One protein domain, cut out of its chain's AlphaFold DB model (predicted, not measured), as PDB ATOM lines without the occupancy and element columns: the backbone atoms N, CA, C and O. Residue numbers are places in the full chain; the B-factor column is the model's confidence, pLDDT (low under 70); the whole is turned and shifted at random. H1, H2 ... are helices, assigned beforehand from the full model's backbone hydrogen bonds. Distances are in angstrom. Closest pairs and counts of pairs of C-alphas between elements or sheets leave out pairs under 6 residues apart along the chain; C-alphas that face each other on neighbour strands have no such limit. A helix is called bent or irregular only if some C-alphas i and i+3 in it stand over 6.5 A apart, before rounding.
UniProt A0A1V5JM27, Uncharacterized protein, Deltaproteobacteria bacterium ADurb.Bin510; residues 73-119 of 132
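AT A GLANCE: This is residues 73 to 119 of the 132 residues of an uncharacterized protein of Deltaproteobacteria bacterium ADurb.Bin510 (UniProt A0A1V5JM27). A single helix, H2, sticks out as a free arm from a loose loop that swings round the very short helix H1, and the arm makes much of the long axis. The loop, residues 78 to 103, has no named element and joins the two helices; Gly 90 on it and Leu 119 at the tip of the arm lie at opposite ends of the shape. The printed part has 47 residues, with two named helices in the order H1, H2 and no named strand; the class is all helix, though under half of the residues, 20 of 47, are in named elements. The whole is loose, with a radius of gyration of the C-alphas of 13.5 A, and elongated, with spans of 40 by 23 by 16 A.

IN THESE COORDINATES: The printed part begins at Asn 73. H1 is residues 74 to 77, 5.0 A from first to last C-alpha, and begins with C-alpha 74 at (34.955, 40.047, 35.056). After the loop, H2 is residues 104 to 119, 22.4 A long, from C-alpha 104 at (31.473, 55.066, 21.183) to C-alpha 119 at (10.818, 47.479, 25.156).

HOW THE PARTS SIT: H1 and H2 are apart, with no C-alpha of the one within 8 A of the other. Residues 102 to 119, of which 104 to 119 belong to H2, stand free: no C-alpha 8 or more residues away along the chain is within 10 A of theirs. In H2 every O i to N i+4 pair is within hydrogen-bond range. H1 is too short for such a pair, and its one O i to N i+3 pair is within range. Neither helix is bent.

THE WHOLE: The two C-alphas farthest apart, those of Gly 90 and Leu 119, are 41.3 A apart. The link from H1 to H2, 26 residues, is long. The printed part has no cut. The mean pLDDT of the printed part is 82.8; residues 85 to 92, on the loop, are under 70, while H2 has a mean of 95.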
ATOM      1  N   ASN A  73      37.918  36.230  34.095       87.25
ATOM      2  CA  ASN A  73      36.776  36.664  34.889       87.25
ATOM      3  C   ASN A  73      36.502  38.172  34.701       87.25
ATOM      4  O   ASN A  73      37.308  38.917  34.142       87.25
ATOM      5  N   LEU A  74      35.357  38.644  35.200       85.75
ATOM      6  CA  LEU A  74      34.955  40.047  35.056       85.75
ATOM      7  C   LEU A  74      35.973  41.023  35.673       85.75
ATOM      8  O   LEU A  74      36.269  42.058  35.082       85.75
ATOM      9  N   MET A  75      36.551  40.670  36.827       84.62
ATOM     10  CA  MET A  75      37.557  41.500  37.504       84.62
ATOM     11  C   MET A  75      38.815  41.679  36.647       84.62
ATOM     12  O   MET A  75      39.386  42.762  36.601       84.62
ATOM     13  N   GLN A  76      39.221  40.629  35.933       85.00
ATOM     14  CA  GLN A  76      40.337  40.644  34.997       85.00
ATOM     15  C   GLN A  76      40.023  41.496  33.758       85.00
ATOM     16  O   GLN A  76      40.860  42.298  33.350       85.00
ATOM     17  N   VAL A  77      38.816  41.374  33.194       87.81
ATOM     18  CA  VAL A  77      38.383  42.145  32.010       87.81
ATOM     19  C   VAL A  77      38.307  43.652  32.293       87.81
ATOM     20  O   VAL A  77      38.707  44.456  31.450       87.81
ATOM     21  N   PHE A  78      37.828  44.041  33.478       85.12
ATOM     22  CA  PHE A  78      37.672  45.440  33.900       85.12
ATOM     23  C   PHE A  78      38.825  45.956  34.776       85.12
ATOM     24  O   PHE A  78      38.704  47.021  35.378       85.12
ATOM     25  N   GLY A  79      39.951  45.238  34.847       78.50
ATOM     26  CA  GLY A  79      41.038  45.526  35.793       78.50
ATOM     27  C   GLY A  79      41.626  46.945  35.714       78.50
ATOM     28  O   GLY A  79      42.152  47.437  36.706       78.50
ATOM     29  N   GLU A  80      41.500  47.637  34.575       77.69
ATOM     30  CA  GLU A  80      41.942  49.034  34.407       77.69
ATOM     31  C   GLU A  80      41.045  50.064  35.130       77.69
ATOM     32  O   GLU A  80      41.485  51.186  35.375       77.69
ATOM     33  N   PHE A  81      39.812  49.697  35.504       77.25
ATOM     34  CA  PHE A  81      38.777  50.620  35.997       77.25
ATOM     35  C   PHE A  81      38.418  50.439  37.480       77.25
ATOM     36  O   PHE A  81      37.387  50.948  37.904       77.25
ATOM     37  N   ALA A  82      39.245  49.732  38.261       70.94
ATOM     38  CA  ALA A  82      38.975  49.416  39.674       70.94
ATOM     39  C   ALA A  82      37.547  48.848  39.883       70.94
ATOM     40  O   ALA A  82      36.699  49.490  40.501       70.94
ATOM     41  N   PRO A  83      37.254  47.650  39.338       70.75
ATOM     42  CA  PRO A  83      35.889  47.133  39.203       70.75
ATOM     43  C   PRO A  83      35.176  46.835  40.529       70.75
ATOM     44  O   PRO A  83      33.960  46.665  40.536       70.75
ATOM     45  N   ALA A  84      35.907  46.757  41.642       75.06
ATOM     46  CA  ALA A  84      35.358  46.577  42.980       75.06
ATOM     47  C   ALA A  84      36.038  47.517  43.986       75.06
ATOM     48  O   ALA A  84      37.204  47.877  43.811       75.06
ATOM     49  N   ILE A  85      35.305  47.854  45.055       66.56
ATOM     50  CA  ILE A  85      35.727  48.780  46.122       66.56
ATOM     51  C   ILE A  85      37.086  48.375  46.735       66.56
ATOM     52  O   ILE A  85      37.903  49.253  46.990       66.56
ATOM     53  N   ASP A  86      37.367  47.071  46.861       65.56
ATOM     54  CA  ASP A  86      38.614  46.513  47.420       65.56
ATOM     55  C   ASP A  86      39.555  45.904  46.359       65.56
ATOM     56  O   ASP A  86      40.198  44.883  46.589       65.56
ATOM     57  N   THR A  87      39.641  46.482  45.157       62.47
ATOM     58  CA  THR A  87      40.614  45.989  44.161       62.47
ATOM     59  C   THR A  87      41.989  46.614  44.409       62.47
ATOM     60  O   THR A  87      42.211  47.779  44.066       62.47
ATOM     61  N   TYR A  88      42.942  45.861  44.969       61.41
ATOM     62  CA  TYR A  88      44.306  46.363  45.179       61.41
ATOM     63  C   TYR A  88      45.147  46.283  43.891       61.41
ATOM     64  O   TYR A  88      45.052  45.340  43.097       61.41
ATOM     65  N   ARG A  89      46.024  47.276  43.669       57.34
ATOM     66  CA  ARG A  89      46.967  47.262  42.535       57.34
ATOM     67  C   ARG A  89      47.852  46.015  42.605       57.34
ATOM     68  O   ARG A  89      48.663  45.888  43.514       57.34
ATOM     69  N   GLY A  90      47.750  45.155  41.593       64.12
ATOM     70  CA  GLY A  90      48.600  43.971  41.431       64.12
ATOM     71  C   GLY A  90      47.952  42.637  41.811       64.12
ATOM     72  O   GLY A  90      48.567  41.603  41.561       64.12
ATOM     73  N   GLU A  91      46.724  42.627  42.339       69.44
ATOM     74  CA  GLU A  91      45.996  41.379  42.634       69.44
ATOM     75  C   GLU A  91      45.428  40.710  41.383       69.44
ATOM     76  O   GLU A  91      45.433  39.486  41.252       69.44
ATOM     77  N   THR A  92      44.971  41.515  40.426       68.25
ATOM     78  CA  THR A  92      44.442  41.036  39.150       68.25
ATOM     79  C   THR A  92      45.385  41.414  38.020       68.25
ATOM     80  O   THR A  92      45.671  42.593  37.807       68.25
ATOM     81  N   GLN A  93      45.845  40.419  37.263       71.69
ATOM     82  CA  GLN A  93      46.592  40.649  36.027       71.69
ATOM     83  C   GLN A  93      45.595  40.742  34.863       71.69
ATOM     84  O   GLN A  93      44.954  39.733  34.555       71.69
ATOM     85  N   PRO A  94      45.417  41.920  34.230       72.69
ATOM     86  CA  PRO A  94      44.490  42.054  33.119       72.69
ATOM     87  C   PRO A  94      44.976  41.214  31.922       72.69
ATOM     88  O   PRO A  94      46.171  41.203  31.602       72.69
ATOM     89  N   PRO A  95      44.075  40.488  31.246       79.50
ATOM     90  CA  PRO A  95      44.418  39.637  30.124       79.50
ATOM     91  C   PRO A  95      44.732  40.515  28.912       79.50
ATOM     92  O   PRO A  95      43.955  41.383  28.539       79.50
ATOM     93  N   ARG A  96      45.852  40.260  28.228       77.19
ATOM     94  CA  ARG A  96      46.309  41.101  27.096       77.19
ATOM     95  C   ARG A  96      45.354  41.128  25.894       77.19
ATOM     96  O   ARG A  96      45.492  41.991  25.035       77.19
ATOM     97  N   TRP A  97      44.441  40.166  25.806       80.94
ATOM     98  CA  TRP A  97      43.566  39.933  24.656       80.94
ATOM     99  C   TRP A  97      42.101  40.312  24.907       80.94
ATOM    100  O   TRP A  97      41.330  40.365  23.953       80.94
ATOM    101  N   LEU A  98      41.713  40.585  26.160       82.06
ATOM    102  CA  LEU A  98      40.331  40.903  26.520       82.06
ATOM    103  C   LEU A  98      40.271  41.913  27.670       82.06
ATOM    104  O   LEU A  98      39.751  41.630  28.747       82.06
ATOM    105  N   THR A  99      40.814  43.102  27.429       85.00
ATOM    106  CA  THR A  99      40.622  44.252  28.314       85.00
ATOM    107  C   THR A  99      39.476  45.095  27.778       85.00
ATOM    108  O   THR A  99      39.490  45.498  26.610       85.00
ATOM    109  N   TRP A 100      38.480  45.372  28.616       84.25
ATOM    110  CA  TRP A 100      37.408  46.280  28.228       84.25
ATOM    111  C   TRP A 100      37.949  47.705  28.078       84.25
ATOM    112  O   TRP A 100      38.741  48.163  28.895       84.25
ATOM    113  N   ARG A 101      37.523  48.412  27.026       85.00
ATOM    114  CA  ARG A 101      37.857  49.824  26.801       85.00
ATOM    115  C   ARG A 101      36.593  50.599  26.426       85.00
ATOM    116  O   ARG A 101      35.902  50.176  25.493       85.00
ATOM    117  N   PRO A 102      36.297  51.730  27.089       85.62
ATOM    118  CA  PRO A 102      35.145  52.552  26.753       85.62
ATOM    119  C   PRO A 102      35.320  53.122  25.342       85.62
ATOM    120  O   PRO A 102      36.305  53.797  25.047       85.62
ATOM    121  N   SER A 103      34.370  52.835  24.452       91.50
ATOM    122  CA  SER A 103      34.359  53.345  23.079       91.50
ATOM    123  C   SER A 103      32.944  53.762  22.663       91.50
ATOM    124  O   SER A 103      31.969  53.211  23.184       91.50
ATOM    125  N   PRO A 104      32.791  54.692  21.699       93.12
ATOM    126  CA  PRO A 104      31.473  55.066  21.183       93.12
ATOM    127  C   PRO A 104      30.699  53.876  20.602       93.12
ATOM    128  O   PRO A 104      29.485  53.799  20.752       93.12
ATOM    129  N   ALA A 105      31.399  52.906  19.999       92.88
ATOM    130  CA  ALA A 105      30.784  51.679  19.503       92.88
ATOM    131  C   ALA A 105      30.153  50.854  20.638       92.88
ATOM    132  O   ALA A 105      29.011  50.414  20.509       92.88
ATOM    133  N   TRP A 106      30.853  50.706  21.770       91.50
ATOM    134  CA  TRP A 106      30.299  50.067  22.968       91.50
ATOM    135  C   TRP A 106      29.127  50.855  23.552       91.50
ATOM    136  O   TRP A 106      28.141  50.243  23.948       91.50
ATOM    137  N   ALA A 107      29.194  52.189  23.564       93.38
ATOM    138  CA  ALA A 107      28.092  53.030  24.031       93.38
ATOM    139  C   ALA A 107      26.827  52.847  23.174       93.38
ATOM    140  O   ALA A 107      25.747  52.642  23.721       93.38
ATOM    141  N   CYS A 108      26.958  52.839  21.843       97.00
ATOM    142  CA  CYS A 108      25.843  52.572  20.933       97.00
ATOM    143  C   CYS A 108      25.292  51.150  21.100       97.00
ATOM    144  O   CYS A 108      24.078  50.970  21.157       97.00
ATOM    145  N   ALA A 109      26.167  50.144  21.209       94.88
ATOM    146  CA  ALA A 109      25.758  48.755  21.396       94.88
ATOM    147  C   ALA A 109      25.004  48.556  22.720       94.88
ATOM    148  O   ALA A 109      23.907  48.005  22.723       94.88
ATOM    149  N   LEU A 110      25.550  49.057  23.834       94.44
ATOM    150  CA  LEU A 110      24.901  49.001  25.146       94.44
ATOM    151  C   LEU A 110      23.607  49.821  25.174       94.44
ATOM    152  O   LEU A 110      22.629  49.382  25.772       94.44
ATOM    153  N   GLY A 111      23.569  50.966  24.487       96.38
ATOM    154  CA  GLY A 111      22.358  51.768  24.319       96.38
ATOM    155  C   GLY A 111      21.258  51.016  23.567       96.38
ATOM    156  O   GLY A 111      20.112  51.012  24.010       96.38
ATOM    157  N   LEU A 112      21.602  50.318  22.480       97.25
ATOM    158  CA  LEU A 112      20.659  49.485  21.728       97.25
ATOM    159  C   LEU A 112      20.153  48.307  22.570       97.25
ATOM    160  O   LEU A 112      18.952  48.050  22.598       97.25
ATOM    161  N   VAL A 113      21.048  47.620  23.287       96.50
ATOM    162  CA  VAL A 113      20.683  46.537  24.215       96.50
ATOM    163  C   VAL A 113      19.745  47.056  25.307       96.50
ATOM    164  O   VAL A 113      18.729  46.423  25.583       96.50
ATOM    165  N   GLY A 114      20.042  48.220  25.887       95.94
ATOM    166  CA  GLY A 114      19.196  48.866  26.889       95.94
ATOM    167  C   GLY A 114      17.822  49.249  26.342       95.94
ATOM    168  O   GLY A 114      16.812  48.974  26.985       95.94
ATOM    169  N   LEU A 115      17.760  49.807  25.129       96.31
ATOM    170  CA  LEU A 115      16.500  50.110  24.449       96.31
ATOM    171  C   LEU A 115      15.661  48.843  24.247       96.31
ATOM    172  O   LEU A 115      14.484  48.829  24.598       96.31
ATOM    173  N   ILE A 116      16.268  47.769  23.731       95.25
ATOM    174  CA  ILE A 116      15.597  46.472  23.564       95.25
ATOM    175  C   ILE A 116      15.092  45.959  24.917       95.25
ATOM    176  O   ILE A 116      13.936  45.555  25.016       95.25
ATOM    177  N   ALA A 117      15.912  46.020  25.968       93.38
ATOM    178  CA  ALA A 117      15.526  45.579  27.305       93.38
ATOM    179  C   ALA A 117      14.309  46.350  27.844       93.38
ATOM    180  O   ALA A 117      13.385  45.734  28.367       93.38
ATOM    181  N   VAL A 118      14.262  47.675  27.661       93.50
ATOM    182  CA  VAL A 118      13.114  48.508  28.065       93.50
ATOM    183  C   VAL A 118      11.850  48.127  27.295       93.50
ATOM    184  O   VAL A 118      10.794  47.976  27.905       93.50
ATOM    185  N   LEU A 119      11.953  47.911  25.980       92.38
ATOM    186  CA  LEU A 119      10.818  47.479  25.156       92.38
ATOM    187  C   LEU A 119      10.275  46.103  25.583       92.38
ATOM    188  O   LEU A 119       9.072  45.865  25.497       92.38
TER     189      LEU A 119